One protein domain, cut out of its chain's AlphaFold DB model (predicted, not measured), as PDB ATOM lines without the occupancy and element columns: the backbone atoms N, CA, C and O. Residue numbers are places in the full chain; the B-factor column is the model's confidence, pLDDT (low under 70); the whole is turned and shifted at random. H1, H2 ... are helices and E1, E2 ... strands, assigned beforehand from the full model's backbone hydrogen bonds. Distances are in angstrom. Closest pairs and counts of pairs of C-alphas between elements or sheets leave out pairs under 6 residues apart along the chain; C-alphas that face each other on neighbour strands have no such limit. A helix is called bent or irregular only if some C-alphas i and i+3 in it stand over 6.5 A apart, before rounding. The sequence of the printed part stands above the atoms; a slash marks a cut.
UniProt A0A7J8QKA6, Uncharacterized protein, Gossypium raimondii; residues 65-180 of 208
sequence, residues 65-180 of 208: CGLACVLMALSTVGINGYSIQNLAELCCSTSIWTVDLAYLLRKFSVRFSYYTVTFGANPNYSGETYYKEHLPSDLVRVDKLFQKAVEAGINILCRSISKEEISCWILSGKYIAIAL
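What this domain is: This is residues 65 to 180 of the 208 residues of an uncharacterized protein of Gossypium raimondii (UniProt A0A7J8QKA6). H3 forms the core, with H1, H2 and H6 packed round it and a short pair of side-by-side strands, E1 and E2, near its first residues. H4 and H5 make a small corner at the first end of H6, while H7 lies far off and touches no helix. The printed part has 116 residues, with seven named helices and two parallel strands in the order H1 H2 H3 E1 H4 H5 H6 E2 H7; it is mostly helix. It is compact, with a radius of gyration of the C-alphas of 14.6 A and spans of 39 by 35 by 30 A.

Where its parts are: Find E1 at residues 114 to 116, with C-alpha 114 at (-33.394, -23.172, -36.978), and E2 at 156 to 158. H6, residues 135 to 149, runs 20.1 A; H3 is 98 to 107, H1 is 65 to 76, 16.8 A long, and H2 is 84 to 91. H4 is 123 to 127, only just irregular with C-alphas 124 and 127 7.0 A apart; H5 is 129 to 132. H7, 163 to 171, ends at C-alpha 171, (-32.812, -39.565, -28.406).

How they stand to each other: Look first at E1 and E2, parallel at 27 degrees: N 157 and O 114 are within hydrogen-bond range at 2.8 A. E1, H4 H5 H6, E2 form a strand-helix-strand unit, parallel neighbour strands with helices between. The hub, H3, touches H6 at a steep tilt of 41 degrees, the same way, closest at the C-alphas of Val 99 and Leu 145, 6.9 A. H3 touches H1 at a tilt of 33 degrees, only just shallow, closest at the C-alphas of Val 70 and Leu 101, 6.8 A. H2 is about perpendicular to H3 at 88 degrees and touches it, closest at the C-alphas of Cys 91 and Asp 100, 6.6 A. H4 and H5 only just touch, with 3 pairs of C-alphas within 8 A, and only at the corner. H7 and H3 are apart. In H1, H2, H3 and H7 every O i to N i+4 pair is within hydrogen-bond range; H6 has 10 of 11, H4 0 of 1 with 1 of 2 O i to N i+3 pairs, and H5 is too short for an O i to N i+4 pair.

The domain as a whole: The two C-alphas farthest apart, those of Glu 133 and Ser 172, are 40.3 A apart. The printed part has no cut, and no link is long. Mean pLDDT of the printed part is 92.8, and no printed residue is under 70.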
ATOM      1  N   CYS A  65     -49.214 -20.299 -28.366       95.88
ATOM      2  CA  CYS A  65     -48.669 -21.659 -28.298       95.88
ATOM      3  C   CYS A  65     -47.143 -21.699 -28.506       95.88
ATOM      4  O   CYS A  65     -46.428 -22.384 -27.776       95.88
ATOM      5  N   GLY A  66     -46.617 -20.895 -29.436       97.19
ATOM      6  CA  GLY A  66     -45.177 -20.775 -29.668       97.19
ATOM      7  C   GLY A  66     -44.422 -20.167 -28.481       97.19
ATOM      8  O   GLY A  66     -43.310 -20.599 -28.169       97.19
ATOM      9  N   LEU A  67     -45.030 -19.206 -27.777       98.31
ATOM     10  CA  LEU A  67     -44.447 -18.602 -26.575       98.31
ATOM     11  C   LEU A  67     -44.438 -19.592 -25.411       98.31
ATOM     12  O   LEU A  67     -43.439 -19.676 -24.699       98.31
ATOM     13  N   ALA A  68     -45.500 -20.388 -25.260       98.38
ATOM     14  CA  ALA A  68     -45.524 -21.493 -24.309       98.38
ATOM     15  C   ALA A  68     -44.390 -22.494 -24.602       98.38
ATOM     16  O   ALA A  68     -43.646 -22.846 -23.688       98.38
ATOM     17  N   CYS A  69     -44.166 -22.873 -25.868       98.31
ATOM     18  CA  CYS A  69     -43.033 -23.722 -26.262       98.31
ATOM     19  C   CYS A  69     -41.669 -23.129 -25.893       98.31
ATOM     20  O   CYS A  69     -40.808 -23.849 -25.381       98.31
ATOM     21  N   VAL A  70     -41.459 -21.828 -26.119       98.31
ATOM     22  CA  VAL A  70     -40.215 -21.163 -25.707       98.31
ATOM     23  C   VAL A  70     -40.073 -21.166 -24.190       98.31
ATOM     24  O   VAL A  70     -38.989 -21.468 -23.700       98.31
ATOM     25  N   LEU A  71     -41.142 -20.901 -23.436       98.31
ATOM     26  CA  LEU A  71     -41.084 -20.926 -21.976       98.31
ATOM     27  C   LEU A  71     -40.730 -22.321 -21.444       98.31
ATOM     28  O   LEU A  71     -39.879 -22.430 -20.565       98.31
ATOM     29  N   MET A  72     -41.296 -23.382 -22.031       98.31
ATOM     30  CA  MET A  72     -40.925 -24.765 -21.713       98.31
ATOM     31  C   MET A  72     -39.428 -25.006 -21.947       98.31
ATOM     32  O   MET A  72     -38.740 -25.513 -21.062       98.31
ATOM     33  N   ALA A  73     -38.900 -24.582 -23.100       97.62
ATOM     34  CA  ALA A  73     -37.481 -24.722 -23.419       97.62
ATOM     35  C   ALA A  73     -36.576 -23.909 -22.474       97.62
ATOM     36  O   ALA A  73     -35.553 -24.427 -22.024       97.62
ATOM     37  N   LEU A  74     -36.955 -22.668 -22.140       97.56
ATOM     38  CA  LEU A  74     -36.233 -21.808 -21.197       97.56
ATOM     39  C   LEU A  74     -36.163 -22.443 -19.803       97.56
ATOM     40  O   LEU A  74     -35.072 -22.550 -19.240       97.56
ATOM     41  N   SER A  75     -37.288 -22.941 -19.287       96.88
ATOM     42  CA  SER A  75     -37.329 -23.633 -17.998       96.88
ATOM     43  C   SER A  75     -36.452 -24.886 -17.989       96.88
ATOM     44  O   SER A  75     -35.730 -25.116 -17.019       96.88
ATOM     45  N   THR A  76     -36.437 -25.668 -19.074       95.69
ATOM     46  CA  THR A  76     -35.570 -26.854 -19.176       95.69
ATOM     47  C   THR A  76     -34.081 -26.507 -19.140       95.69
ATOM     48  O   THR A  76     -33.300 -27.269 -18.577       95.69
ATOM     49  N   VAL A  77     -33.669 -25.360 -19.692       94.81
ATOM     50  CA  VAL A  77     -32.262 -24.910 -19.650       94.81
ATOM     51  C   VAL A  77     -31.920 -24.077 -18.406       94.81
ATOM     52  O   VAL A  77     -30.825 -23.527 -18.319       94.81
ATOM     53  N   GLY A  78     -32.833 -23.990 -17.432       95.62
ATOM     54  CA  GLY A  78     -32.616 -23.310 -16.151       95.62
ATOM     55  C   GLY A  78     -32.892 -21.803 -16.157       95.62
ATOM     56  O   GLY A  78     -32.574 -21.126 -15.180       95.62
ATOM     57  N   ILE A  79     -33.494 -21.265 -17.222       96.38
ATOM     58  CA  ILE A  79     -33.918 -19.863 -17.304       96.38
ATOM     59  C   ILE A  79     -35.360 -19.768 -16.796       96.38
ATOM     60  O   ILE A  79     -36.314 -20.103 -17.493       96.38
ATOM     61  N   ASN A  80     -35.507 -19.306 -15.555       93.81
ATOM     62  CA  ASN A  80     -36.781 -19.246 -14.835       93.81
ATOM     63  C   ASN A  80     -37.205 -17.795 -14.546       93.81
ATOM     64  O   ASN A  80     -36.420 -16.866 -14.717       93.81
ATOM     65  N   GLY A  81     -38.442 -17.602 -14.075       93.75
ATOM     66  CA  GLY A  81     -38.955 -16.286 -13.658       93.75
ATOM     67  C   GLY A  81     -39.623 -15.461 -14.764       93.75
ATOM     68  O   GLY A  81     -39.930 -14.292 -14.544       93.75
ATOM     69  N   TYR A  82     -39.874 -16.057 -15.931       96.44
ATOM     70  CA  TYR A  82     -40.630 -15.439 -17.021       96.44
ATOM     71  C   TYR A  82     -42.031 -16.046 -17.116       96.44
ATOM     72  O   TYR A  82     -42.229 -17.223 -16.824       96.44
ATOM     73  N   SER A  83     -42.998 -15.238 -17.543       97.06
ATOM     74  CA  SER A  83     -44.340 -15.691 -17.918       97.06
ATOM     75  C   SER A  83     -44.541 -15.575 -19.429       97.06
ATOM     76  O   SER A  83     -43.756 -14.913 -20.114       97.06
ATOM     77  N   ILE A  84     -45.612 -16.174 -19.957       97.06
ATOM     78  CA  ILE A  84     -45.989 -16.017 -21.370       97.06
ATOM     79  C   ILE A  84     -46.228 -14.537 -21.709       97.06
ATOM     80  O   ILE A  84     -45.829 -14.091 -22.781       97.06
ATOM     81  N   GLN A  85     -46.780 -13.751 -20.780       96.50
ATOM     82  CA  GLN A  85     -46.976 -12.309 -20.941       96.50
ATOM     83  C   GLN A  85     -45.641 -11.579 -21.092       96.50
ATOM     84  O   GLN A  85     -45.479 -10.805 -22.032       96.50
ATOM     85  N   ASN A  86     -44.650 -11.895 -20.247       96.56
ATOM     86  CA  ASN A  86     -43.307 -11.325 -20.384       96.56
ATOM     87  C   ASN A  86     -42.719 -11.651 -21.768       96.56
ATOM     88  O   ASN A  86     -42.101 -10.794 -22.390       96.56
ATOM     89  N   LEU A  87     -42.895 -12.882 -22.268       97.50
ATOM     90  CA  LEU A  87     -42.398 -13.272 -23.592       97.50
ATOM     91  C   LEU A  87     -43.131 -12.542 -24.727       97.50
ATOM     92  O   LEU A  87     -42.487 -12.094 -25.674       97.50
ATOM     93  N   ALA A  88     -44.448 -12.370 -24.616       96.00
ATOM     94  CA  ALA A  88     -45.255 -11.626 -25.580       96.00
ATOM     95  C   ALA A  88     -44.836 -10.150 -25.659       96.00
ATOM     96  O   ALA A  88     -44.654  -9.618 -26.755       96.00
ATOM     97  N   GLU A  89     -44.603  -9.511 -24.509       95.62
ATOM     98  CA  GLU A  89     -44.084  -8.142 -24.423       95.62
ATOM     99  C   GLU A  89     -42.701  -8.013 -25.074       95.62
ATOM    100  O   GLU A  89     -42.417  -7.020 -25.737       95.62
ATOM    101  N   LEU A  90     -41.842  -9.029 -24.936       95.88
ATOM    102  CA  LEU A  90     -40.522  -9.040 -25.573       95.88
ATOM    103  C   LEU A  90     -40.592  -9.239 -27.096       95.88
ATOM    104  O   LEU A  90     -39.696  -8.752 -27.789       95.88
ATOM    105  N   CYS A  91     -41.606  -9.951 -27.599       93.19
ATOM    106  CA  CYS A  91     -41.854 -10.149 -29.031       93.19
ATOM    107  C   CYS A  91     -42.580  -8.966 -29.691       93.19
ATOM    108  O   CYS A  91     -42.475  -8.802 -30.905       93.19
ATOM    109  N   CYS A  92     -43.308  -8.149 -28.921       91.56
ATOM    110  CA  CYS A  92     -44.110  -7.023 -29.418       91.56
ATOM    111  C   CYS A  92     -45.129  -7.415 -30.512       91.56
ATOM    112  O   CYS A  92     -45.412  -6.620 -31.409       91.56
ATOM    113  N   SER A  93     -45.659  -8.641 -30.478       89.12
ATOM    114  CA  SER A  93     -46.624  -9.156 -31.458       89.12
ATOM    115  C   SER A  93     -47.525 -10.209 -30.819       89.12
ATOM    116  O   SER A  93     -47.080 -10.962 -29.957       89.12
ATOM    117  N   THR A  94     -48.773 -10.292 -31.278       90.88
ATOM    118  CA  THR A  94     -49.692 -11.408 -30.993       90.88
ATOM    119  C   THR A  94     -49.865 -12.344 -32.192       90.88
ATOM    120  O   THR A  94     -50.440 -13.414 -32.044       90.88
ATOM    121  N   SER A  95     -49.336 -11.994 -33.372       92.75
ATOM    122  CA  SER A  95     -49.184 -12.929 -34.493       92.75
ATOM    123  C   SER A  95     -47.773 -13.512 -34.447       92.75
ATOM    124  O   SER A  95     -46.813 -12.914 -34.945       92.75
ATOM    125  N   ILE A  96     -47.624 -14.631 -33.744       94.62
ATOM    126  CA  ILE A  96     -46.322 -15.238 -33.460       94.62
ATOM    127  C   ILE A  96     -45.943 -16.225 -34.565       94.62
ATOM    128  O   ILE A  96     -46.658 -17.191 -34.822       94.62
ATOM    129  N   TRP A  97     -44.780 -16.012 -35.176       95.06
ATOM    130  CA  TRP A  97     -44.171 -16.912 -36.154       95.06
ATOM    131  C   TRP A  97     -42.908 -17.557 -35.581       95.06
ATOM    132  O   TRP A  97     -42.276 -17.038 -34.664       95.06
ATOM    133  N   THR A  98     -42.472 -18.683 -36.149       96.12
ATOM    134  CA  THR A  98     -41.276 -19.402 -35.670       96.12
ATOM    135  C   THR A  98     -40.013 -18.532 -35.681       96.12
ATOM    136  O   THR A  98     -39.153 -18.686 -34.814       96.12
ATOM    137  N   VAL A  99     -39.912 -17.565 -36.603       97.19
ATOM    138  CA  VAL A  99     -38.804 -16.598 -36.604       97.19
ATOM    139  C   VAL A  99     -38.843 -15.673 -35.381       97.19
ATOM    140  O   VAL A  99     -37.787 -15.404 -34.814       97.19
ATOM    141  N   ASP A 100     -40.023 -15.266 -34.897       97.50
ATOM    142  CA  ASP A 100     -40.158 -14.475 -33.664       97.50
ATOM    143  C   ASP A 100     -39.608 -15.259 -32.459       97.50
ATOM    144  O   ASP A 100     -38.861 -14.722 -31.638       97.50
ATOM    145  N   LEU A 101     -39.893 -16.566 -32.402       98.06
ATOM    146  CA  LEU A 101     -39.370 -17.461 -31.364       98.06
ATOM    147  C   LEU A 101     -37.840 -17.579 -31.423       98.06
ATOM    148  O   LEU A 101     -37.187 -17.603 -30.382       98.06
ATOM    149  N   ALA A 102     -37.251 -17.613 -32.622       97.94
ATOM    150  CA  ALA A 102     -35.798 -17.637 -32.793       97.94
ATOM    151  C   ALA A 102     -35.137 -16.358 -32.248       97.94
ATOM    152  O   ALA A 102     -34.119 -16.433 -31.556       97.94
ATOM    153  N   TYR A 103     -35.736 -15.189 -32.495       98.00
ATOM    154  CA  TYR A 103     -35.286 -13.924 -31.904       98.00
ATOM    155  C   TYR A 103     -35.411 -13.921 -30.379       98.00
ATOM    156  O   TYR A 103     -34.509 -13.446 -29.685       98.00
ATOM    157  N   LEU A 104     -36.490 -14.493 -29.847       97.56
ATOM    158  CA  LEU A 104     -36.694 -14.615 -28.410       97.56
ATOM    159  C   LEU A 104     -35.631 -15.520 -27.766       97.56
ATOM    160  O   LEU A 104     -34.948 -15.096 -26.835       97.56
ATOM    161  N   LEU A 105     -35.401 -16.719 -28.311       97.75
ATOM    162  CA  LEU A 105     -34.343 -17.634 -27.861       97.75
ATOM    163  C   LEU A 105     -32.956 -16.978 -27.931       97.75
ATOM    164  O   LEU A 105     -32.156 -17.105 -27.001       97.75
ATOM    165  N   ARG A 106     -32.688 -16.218 -29.002       97.25
ATOM    166  CA  ARG A 106     -31.448 -15.451 -29.164       97.25
ATOM    167  C   ARG A 106     -31.280 -14.393 -28.072       97.25
ATOM    168  O   ARG A 106     -30.175 -14.259 -27.549       97.25
ATOM    169  N   LYS A 107     -32.348 -13.684 -27.693       96.44
ATOM    170  CA  LYS A 107     -32.344 -12.675 -26.616       96.44
ATOM    171  C   LYS A 107     -31.973 -13.277 -25.258       96.44
ATOM    172  O   LYS A 107     -31.263 -12.643 -24.484       96.44
ATOM    173  N   PHE A 108     -32.375 -14.521 -25.013       96.69
ATOM    174  CA  PHE A 108     -31.995 -15.300 -23.830       96.69
ATOM    175  C   PHE A 108     -30.644 -16.017 -23.957       96.69
ATOM    176  O   PHE A 108     -30.273 -16.788 -23.078       96.69
ATOM    177  N   SER A 109     -29.889 -15.772 -25.034       96.12
ATOM    178  CA  SER A 109     -28.609 -16.436 -25.316       96.12
ATOM    179  C   SER A 109     -28.696 -17.969 -25.367       96.12
ATOM    180  O   SER A 109     -27.697 -18.663 -25.162       96.12
ATOM    181  N   VAL A 110     -29.874 -18.516 -25.686       95.88
ATOM    182  CA  VAL A 110     -30.048 -19.953 -25.909       95.88
ATOM    183  C   VAL A 110     -29.394 -20.325 -27.237       95.88
ATOM    184  O   VAL A 110     -29.594 -19.663 -28.257       95.88
ATOM    185  N   ARG A 111     -28.596 -21.397 -27.242       95.31
ATOM    186  CA  ARG A 111     -28.026 -21.959 -28.474       95.31
ATOM    187  C   ARG A 111     -29.065 -22.846 -29.147       95.31
ATOM    188  O   ARG A 111     -29.527 -23.807 -28.542       95.31
ATOM    189  N   PHE A 112     -29.382 -22.565 -30.403       96.38
ATOM    190  CA  PHE A 112     -30.343 -23.344 -31.179       96.38
ATOM    191  C   PHE A 112     -29.897 -23.489 -32.637       96.38
ATOM    192  O   PHE A 112     -28.951 -22.844 -33.090       96.38
ATOM    193  N   SER A 113     -30.578 -24.367 -33.368       95.38
ATOM    194  CA  SER A 113     -30.506 -24.470 -34.827       95.38
ATOM    195  C   SER A 113     -31.916 -24.307 -35.378       95.38
ATOM    196  O   SER A 113     -32.831 -24.962 -34.886       95.38
ATOM    197  N   TYR A 114     -32.094 -23.428 -36.364       97.19
ATOM    198  CA  TYR A 114     -33.394 -23.172 -36.978       97.19
ATOM    199  C   TYR A 114     -33.398 -23.712 -38.407       97.19
ATOM    200  O   TYR A 114     -32.638 -23.250 -39.254       97.19
ATOM    201  N   TYR A 115     -34.259 -24.697 -38.653       96.81
ATOM    202  CA  TYR A 115     -34.507 -25.277 -39.964       96.81
ATOM    203  C   TYR A 115     -35.911 -24.915 -40.447       96.81
ATOM    204  O   TYR A 115     -36.862 -24.937 -39.664       96.81
ATOM    205  N   THR A 116     -36.042 -24.597 -41.730       95.56
ATOM    206  CA  THR A 116     -37.323 -24.308 -42.390       95.56
ATOM    207  C   THR A 116     -37.273 -24.781 -43.841       95.56
ATOM    208  O   THR A 116     -36.193 -24.929 -44.397       95.56
ATOM    209  N   VAL A 117     -38.420 -25.011 -44.477       92.38
ATOM    210  CA  VAL A 117     -38.509 -25.230 -45.937       92.38
ATOM    211  C   VAL A 117     -38.931 -23.968 -46.694       92.38
ATOM    212  O   VAL A 117     -38.827 -23.916 -47.914       92.38
ATOM    213  N   THR A 118     -39.358 -22.935 -45.962       89.94
ATOM    214  CA  THR A 118     -39.818 -21.659 -46.512       89.94
ATOM    215  C   THR A 118     -39.109 -20.514 -45.800       89.94
ATOM    216  O   THR A 118     -39.125 -20.431 -44.569       89.94
ATOM    217  N   PHE A 119     -38.491 -19.623 -46.572       89.38
ATOM    218  CA  PHE A 119     -38.030 -18.328 -46.082       89.38
ATOM    219  C   PHE A 119     -39.182 -17.329 -46.133       89.38
ATOM    220  O   PHE A 119     -39.831 -17.208 -47.169       89.38
ATOM    221  N   GLY A 120     -39.402 -16.603 -45.038       90.06
ATOM    222  CA  GLY A 120     -40.508 -15.655 -44.954       90.06
ATOM    223  C   GLY A 120     -41.828 -16.296 -44.535       90.06
ATOM    224  O   GLY A 120     -41.885 -17.462 -44.132       90.06
ATOM    225  N   ALA A 121     -42.898 -15.510 -44.612       86.81
ATOM    226  CA  ALA A 121     -44.252 -16.037 -44.467       86.81
ATOM    227  C   ALA A 121     -44.736 -16.582 -45.819       86.81
ATOM    228  O   ALA A 121     -44.549 -15.957 -46.859       86.81
ATOM    229  N   ASN A 122     -45.366 -17.759 -45.821       84.75
ATOM    230  CA  ASN A 122     -45.858 -18.362 -47.059       84.75
ATOM    231  C   ASN A 122     -47.154 -17.656 -47.513       84.75
ATOM    232  O   ASN A 122     -48.164 -17.765 -46.809       84.75
ATOM    233  N   PRO A 123     -47.185 -16.984 -48.680       81.06
ATOM    234  CA  PRO A 123     -48.385 -16.289 -49.151       81.06
ATOM    235  C   PRO A 123     -49.555 -17.241 -49.440       81.06
ATOM    236  O   PRO A 123     -50.708 -16.818 -49.403       81.06
ATOM    237  N   ASN A 124     -49.286 -18.535 -49.654       83.75
ATOM    238  CA  ASN A 124     -50.319 -19.540 -49.918       83.75
ATOM    239  C   ASN A 124     -51.222 -19.819 -48.704       83.75
ATOM    240  O   ASN A 124     -52.261 -20.458 -48.853       83.75
ATOM    241  N   TYR A 125     -50.885 -19.307 -47.514       79.25
ATOM    242  CA  TYR A 125     -51.737 -19.405 -46.325       79.25
ATOM    243  C   TYR A 125     -52.924 -18.436 -46.319       79.25
ATOM    244  O   TYR A 125     -53.668 -18.382 -45.345       79.25
ATOM    245  N   SER A 126     -53.176 -17.702 -47.405       76.31
ATOM    246  CA  SER A 126     -54.350 -16.826 -47.519       76.31
ATOM    247  C   SER A 126     -55.692 -17.562 -47.399       76.31
ATOM    248  O   SER A 126     -56.704 -16.937 -47.076       76.31
ATOM    249  N   GLY A 127     -55.714 -18.869 -47.688       73.62
ATOM    250  CA  GLY A 127     -56.895 -19.725 -47.534       73.62
ATOM    251  C   GLY A 127     -57.166 -20.170 -46.093       73.62
ATOM    252  O   GLY A 127     -58.289 -20.556 -45.779       73.62
ATOM    253  N   GLU A 128     -56.171 -20.074 -45.214       77.56
ATOM    254  CA  GLU A 128     -56.260 -20.525 -43.830       77.56
ATOM    255  C   GLU A 128     -56.846 -19.421 -42.948       77.56
ATOM    256  O   GLU A 128     -56.293 -18.323 -42.829       77.56
ATOM    257  N   THR A 129     -57.971 -19.710 -42.292       76.75
ATOM    258  CA  THR A 129     -58.699 -18.730 -41.467       76.75
ATOM    259  C   THR A 129     -57.837 -18.151 -40.351       76.75
ATOM    260  O   THR A 129     -57.972 -16.969 -40.046       76.75
ATOM    261  N   TYR A 130     -56.921 -18.953 -39.805       75.69
ATOM    262  CA  TYR A 130     -55.970 -18.540 -38.777       75.69
ATOM    263  C   TYR A 130     -55.045 -17.401 -39.237       75.69
ATOM    264  O   TYR A 130     -54.782 -16.477 -38.474       75.69
ATOM    265  N   TYR A 131     -54.569 -17.434 -40.487       78.56
ATOM    266  CA  TYR A 131     -53.616 -16.445 -40.999       78.56
ATOM    267  C   TYR A 131     -54.298 -15.242 -41.655       78.56
ATOM    268  O   TYR A 131     -53.719 -14.161 -41.718       78.56
ATOM    269  N   LYS A 132     -55.531 -15.413 -42.141       77.38
ATOM    270  CA  LYS A 132     -56.206 -14.481 -43.054       77.38
ATOM    271  C   LYS A 132     -56.217 -13.017 -42.602       77.38
ATOM    272  O   LYS A 132     -56.025 -12.137 -43.437       77.38
ATOM    273  N   GLU A 133     -56.455 -12.751 -41.319       82.00
ATOM    274  CA  GLU A 133     -56.578 -11.382 -40.800       82.00
ATOM    275  C   GLU A 133     -55.241 -10.624 -40.809       82.00
ATOM    276  O   GLU A 133     -55.187  -9.464 -41.213       82.00
ATOM    277  N   HIS A 134     -54.150 -11.285 -40.414       82.81
ATOM    278  CA  HIS A 134     -52.842 -10.649 -40.228       82.81
ATOM    279  C   HIS A 134     -51.850 -10.915 -41.366       82.81
ATOM    280  O   HIS A 134     -50.795 -10.276 -41.410       82.81
ATOM    281  N   LEU A 135     -52.179 -11.795 -42.319       83.12
ATOM    282  CA  LEU A 135     -51.258 -12.237 -43.370       83.12
ATOM    283  C   LEU A 135     -50.606 -11.088 -44.164       83.12
ATOM    284  O   LEU A 135     -49.392 -11.143 -44.339       83.12
ATOM    285  N   PRO A 136     -51.312 -10.024 -44.605       86.75
ATOM    286  CA  PRO A 136     -50.663  -8.940 -45.348       86.75
ATOM    287  C   PRO A 136     -49.579  -8.215 -44.536       86.75
ATOM    288  O   PRO A 136     -48.493  -7.943 -45.047       86.75
ATOM    289  N   SER A 137     -49.850  -7.923 -43.259       88.88
ATOM    290  CA  SER A 137     -48.861  -7.327 -42.353       88.88
ATOM    291  C   SER A 137     -47.744  -8.305 -41.992       88.88
ATOM    292  O   SER A 137     -46.583  -7.903 -41.886       88.88
ATOM    293  N   ASP A 138     -48.079  -9.585 -41.838       92.06
ATOM    294  CA  ASP A 138     -47.132 -10.628 -41.467       92.06
ATOM    295  C   ASP A 138     -46.156 -10.940 -42.589       92.06
ATOM    296  O   ASP A 138     -44.976 -11.075 -42.300       92.06
ATOM    297  N   LEU A 139     -46.587 -10.941 -43.854       91.19
ATOM    298  CA  LEU A 139     -45.689 -11.072 -45.007       91.19
ATOM    299  C   LEU A 139     -44.548 -10.055 -44.922       91.19
ATOM    300  O   LEU A 139     -43.376 -10.416 -44.911       91.19
ATOM    301  N   VAL A 140     -44.882  -8.777 -44.736       93.56
ATOM    302  CA  VAL A 140     -43.876  -7.710 -44.658       93.56
ATOM    303  C   VAL A 140     -43.004  -7.834 -43.406       93.56
ATOM    304  O   VAL A 140     -41.795  -7.600 -43.464       93.56
ATOM    305  N   ARG A 141     -43.600  -8.135 -42.249       95.31
ATOM    306  CA  ARG A 141     -42.879  -8.197 -40.970       95.31
ATOM    307  C   ARG A 141     -41.958  -9.411 -40.899       95.31
ATOM    308  O   ARG A 141     -40.788  -9.260 -40.553       95.31
ATOM    309  N   VAL A 142     -42.480 -10.589 -41.218       95.19
ATOM    310  CA  VAL A 142     -41.764 -11.863 -41.153       95.19
ATOM    311  C   VAL A 142     -40.621 -11.860 -42.161       95.19
ATOM    312  O   VAL A 142     -39.497 -12.169 -41.772       95.19
ATOM    313  N   ASP A 143     -40.835 -11.394 -43.394       94.75
ATOM    314  CA  ASP A 143     -39.758 -11.292 -44.389       94.75
ATOM    315  C   ASP A 143     -38.612 -10.397 -43.904       94.75
ATOM    316  O   ASP A 143     -37.439 -10.762 -44.012       94.75
ATOM    317  N   LYS A 144     -38.930  -9.256 -43.276       95.69
ATOM    318  CA  LYS A 144     -37.918  -8.379 -42.664       95.69
ATOM    319  C   LYS A 144     -37.152  -9.066 -41.532       95.69
ATOM    320  O   LYS A 144     -35.956  -8.818 -41.384       95.69
ATOM    321  N   LEU A 145     -37.809  -9.901 -40.725       96.75
ATOM    322  CA  LEU A 145     -37.146 -10.667 -39.665       96.75
ATOM    323  C   LEU A 145     -36.194 -11.714 -40.248       96.75
ATOM    324  O   LEU A 145     -35.069 -11.834 -39.776       96.75
ATOM    325  N   PHE A 146     -36.592 -12.419 -41.309       96.56
ATOM    326  CA  PHE A 146     -35.695 -13.350 -41.998       96.56
ATOM    327  C   PHE A 146     -34.483 -12.634 -42.607       96.56
ATOM    328  O   PHE A 146     -33.358 -13.098 -42.428       96.56
ATOM    329  N   GLN A 147     -34.681 -11.482 -43.255       95.06
ATOM    330  CA  GLN A 147     -33.586 -10.680 -43.821       95.06
ATOM    331  C   GLN A 147     -32.569 -10.237 -42.757       95.06
ATOM    332  O   GLN A 147     -31.366 -10.267 -43.001       95.06
ATOM    333  N   LYS A 148     -33.040  -9.867 -41.561       96.81
ATOM    334  CA  LYS A 148     -32.194  -9.394 -40.450       96.81
ATOM    335  C   LYS A 148     -31.648 -10.512 -39.556       96.81
ATOM    336  O   LYS A 148     -30.888 -10.229 -38.629       96.81
ATOM    337  N   ALA A 149     -32.037 -11.768 -39.780       96.06
ATOM    338  CA  ALA A 149     -31.711 -12.874 -38.880       96.06
ATOM    339  C   ALA A 149     -30.197 -13.099 -38.776       96.06
ATOM    340  O   ALA A 149     -29.658 -13.207 -37.674       96.06
ATOM    341  N   VAL A 150     -29.499 -13.087 -39.916       93.31
ATOM    342  CA  VAL A 150     -28.046 -13.308 -39.973       93.31
ATOM    343  C   VAL A 150     -27.296 -12.221 -39.201       93.31
ATOM    344  O   VAL A 150     -26.429 -12.538 -38.388       93.31
ATOM    345  N   GLU A 151     -27.679 -10.954 -39.377       95.50
ATOM    346  CA  GLU A 151     -27.106  -9.812 -38.648       95.50
ATOM    347  C   GLU A 151     -27.361  -9.906 -37.134       95.50
ATOM    348  O   GLU A 151     -26.509  -9.536 -36.328       95.50
ATOM    349  N   ALA A 152     -28.498 -10.479 -36.729       95.31
ATOM    350  CA  ALA A 152     -28.817 -10.764 -35.329       95.31
ATOM    351  C   ALA A 152     -28.080 -12.000 -34.761       95.31
ATOM    352  O   ALA A 152     -28.227 -12.343 -33.579       95.31
ATOM    353  N   GLY A 153     -27.268 -12.683 -35.574       94.81
ATOM    354  CA  GLY A 153     -26.562 -13.910 -35.208       94.81
ATOM    355  C   GLY A 153     -27.471 -15.138 -35.135       94.81
ATOM    356  O   GLY A 153     -27.192 -16.061 -34.370       94.81
ATOM    357  N   ILE A 154     -28.569 -15.137 -35.891       96.81
ATOM    358  CA  ILE A 154     -29.503 -16.253 -36.031       96.81
ATOM    359  C   ILE A 154     -29.217 -16.933 -37.369       96.81
ATOM    360  O   ILE A 154     -29.446 -16.360 -38.433       96.81
ATOM    361  N   ASN A 155     -28.716 -18.166 -37.315       93.00
ATOM    362  CA  ASN A 155     -28.484 -18.965 -38.512       93.00
ATOM    363  C   ASN A 155     -29.739 -19.779 -38.860       93.00
ATOM    364  O   ASN A 155     -30.183 -20.600 -38.053       93.00
ATOM    365  N   ILE A 156     -30.282 -19.552 -40.056       95.44
ATOM    366  CA  ILE A 156     -31.485 -20.213 -40.566       95.44
ATOM    367  C   ILE A 156     -31.090 -21.097 -41.746       95.44
ATOM    368  O   ILE A 156     -30.521 -20.622 -42.725       95.44
ATOM    369  N   LEU A 157     -31.415 -22.383 -41.659       95.75
ATOM    370  CA  LEU A 157     -31.100 -23.384 -42.670       95.75
ATOM    371  C   LEU A 157     -32.367 -23.756 -43.441       95.75
ATOM    372  O   LEU A 157     -33.288 -24.355 -42.887       95.75
ATOM    373  N   CYS A 158     -32.402 -23.420 -44.731       94.88
ATOM    374  CA  CYS A 158     -33.523 -23.774 -45.594       94.88
ATOM    375  C   CYS A 158     -33.365 -25.190 -46.147       94.88
ATOM    376  O   CYS A 158     -32.757 -25.400 -47.195       94.88
ATOM    377  N   ARG A 159     -33.845 -26.170 -45.383       95.38
ATOM    378  CA  ARG A 159     -33.923 -27.580 -45.763       95.38
ATOM    379  C   ARG A 159     -34.934 -28.310 -44.887       95.38
ATOM    380  O   ARG A 159     -35.161 -27.937 -43.736       95.38
ATOM    381  N   SER A 160     -35.459 -29.415 -45.400       94.00
ATOM    382  CA  SER A 160     -36.186 -30.388 -44.589       94.00
ATOM    383  C   SER A 160     -35.244 -31.129 -43.632       94.00
ATOM    384  O   SER A 160     -34.043 -31.272 -43.890       94.00
ATOM    385  N   ILE A 161     -35.814 -31.637 -42.540       94.44
ATOM    386  CA  ILE A 161     -35.168 -32.584 -41.626       94.44
ATOM    387  C   ILE A 161     -35.882 -33.927 -41.773       94.44
ATOM    388  O   ILE A 161     -37.113 -33.978 -41.762       94.44
ATOM    389  N   SER A 162     -35.119 -35.005 -41.922       94.25
ATOM    390  CA  SER A 162     -35.658 -36.367 -41.966       94.25
ATOM    391  C   SER A 162     -36.127 -36.852 -40.588       94.25
ATOM    392  O   SER A 162     -35.711 -36.344 -39.542       94.25
ATOM    393  N   LYS A 163     -36.974 -37.887 -40.571       91.50
ATOM    394  CA  LYS A 163     -37.401 -38.548 -39.327       91.50
ATOM    395  C   LYS A 163     -36.200 -39.090 -38.551       91.50
ATOM    396  O   LYS A 163     -36.176 -39.024 -37.322       91.50
ATOM    397  N   GLU A 164     -35.220 -39.629 -39.261       93.88
ATOM    398  CA  GLU A 164     -34.018 -40.227 -38.699       93.88
ATOM    399  C   GLU A 164     -33.168 -39.157 -38.008       93.88
ATOM    400  O   GLU A 164     -32.817 -39.324 -36.842       93.88
ATOM    401  N   GLU A 165     -32.927 -38.016 -38.667       93.25
ATOM    402  CA  GLU A 165     -32.180 -36.892 -38.083       93.25
ATOM    403  C   GLU A 165     -32.826 -36.374 -36.791       93.25
ATOM    404  O   GLU A 165     -32.156 -36.296 -35.757       93.25
ATOM    405  N   ILE A 166     -34.128 -36.053 -36.817       92.44
ATOM    406  CA  ILE A 166     -34.809 -35.508 -35.634       92.44
ATOM    407  C   ILE A 166     -34.887 -36.536 -34.498       92.44
ATOM    408  O   ILE A 166     -34.702 -36.176 -33.333       92.44
ATOM    409  N   SER A 167     -35.077 -37.821 -34.821       91.31
ATOM    410  CA  SER A 167     -35.068 -38.901 -33.829       91.31
ATOM    411  C   SER A 167     -33.696 -39.025 -33.174       91.31
ATOM    412  O   SER A 167     -33.611 -39.077 -31.950       91.31
ATOM    413  N   CYS A 168     -32.616 -39.008 -33.960       90.56
ATOM    414  CA  CYS A 168     -31.253 -39.036 -33.434       90.56
ATOM    415  C   CYS A 168     -30.981 -37.859 -32.486       90.56
ATOM    416  O   CYS A 168     -30.398 -38.057 -31.417       90.56
ATOM    417  N   TRP A 169     -31.426 -36.646 -32.828       90.31
ATOM    418  CA  TRP A 169     -31.246 -35.477 -31.962       90.31
ATOM    419  C   TRP A 169     -32.027 -35.590 -30.653       90.31
ATOM    420  O   TRP A 169     -31.439 -35.384 -29.591       90.31
ATOM    421  N   ILE A 170     -33.306 -35.967 -30.700       89.75
ATOM    422  CA  ILE A 170     -34.140 -36.114 -29.497       89.75
ATOM    423  C   ILE A 170     -33.594 -37.229 -28.594       89.75
ATOM    424  O   ILE A 170     -33.392 -37.018 -27.400       89.75
ATOM    425  N   LEU A 171     -33.284 -38.399 -29.162       89.62
ATOM    426  CA  LEU A 171     -32.812 -39.565 -28.406       89.62
ATOM    427  C   LEU A 171     -31.431 -39.358 -27.773       89.62
ATOM    428  O   LEU A 171     -31.106 -40.024 -26.788       89.62
ATOM    429  N   SER A 172     -30.634 -38.421 -28.299       89.31
ATOM    430  CA  SER A 172     -29.348 -38.052 -27.700       89.31
ATOM    431  C   SER A 172     -29.479 -37.401 -26.318       89.31
ATOM    432  O   SER A 172     -28.485 -37.315 -25.599       89.31
ATOM    433  N   GLY A 173     -30.666 -36.888 -25.965       88.06
ATOM    434  CA  GLY A 173     -30.910 -36.140 -24.731       88.06
ATOM    435  C   GLY A 173     -30.213 -34.774 -24.660       88.06
ATOM    436  O   GLY A 173     -30.227 -34.131 -23.616       88.06
ATOM    437  N   LYS A 174     -29.577 -34.323 -25.750       89.25
ATOM    438  CA  LYS A 174     -28.851 -33.041 -25.811       89.25
ATOM    439  C   LYS A 174     -29.691 -31.891 -26.358       89.25
ATOM    440  O   LYS A 174     -29.289 -30.737 -26.233       89.25
ATOM    441  N   TYR A 175     -30.814 -32.202 -26.999       91.81
ATOM    442  CA  TYR A 175     -31.619 -31.239 -27.739       91.81
ATOM    443  C   TYR A 175     -33.079 -31.296 -27.309       91.81
ATOM    444  O   TYR A 175     -33.631 -32.367 -27.072       91.81
ATOM    445  N   ILE A 176     -33.703 -30.122 -27.282       93.88
ATOM    446  CA  ILE A 176     -35.152 -29.954 -27.210       93.88
ATOM    447  C   ILE A 176     -35.606 -29.554 -28.611       93.88
ATOM    448  O   ILE A 176     -35.026 -28.645 -29.210       93.88
ATOM    449  N   ALA A 177     -36.621 -30.230 -29.139       94.81
ATOM    450  CA  ALA A 177     -37.202 -29.898 -30.431       94.81
ATOM    451  C   ALA A 177     -38.476 -29.068 -30.234       94.81
ATOM    452  O   ALA A 177     -39.413 -29.512 -29.575       94.81
ATOM    453  N   ILE A 178     -38.517 -27.879 -30.837       96.44
ATOM    454  CA  ILE A 178     -39.755 -27.124 -31.056       96.44
ATOM    455  C   ILE A 178     -40.099 -27.307 -32.532       96.44
ATOM    456  O   ILE A 178     -39.329 -26.893 -33.397       96.44
ATOM    457  N   ALA A 179     -41.227 -27.953 -32.817       94.75
ATOM    458  CA  ALA A 179     -41.660 -28.257 -34.174       94.75
ATOM    459  C   ALA A 179     -43.038 -27.648 -34.439       94.75
ATOM    460  O   ALA A 179     -43.954 -27.805 -33.631       94.75
ATOM    461  N   LEU A 180     -43.186 -26.972 -35.581       92.31
ATOM    462  CA  LEU A 180     -44.495 -26.589 -36.096       92.31
ATOM    463  C   LEU A 180     -45.166 -27.836 -36.671       92.31
ATOM    464  O   LEU A 180     -44.557 -28.566 -37.454       92.31
TER     465      LEU A 180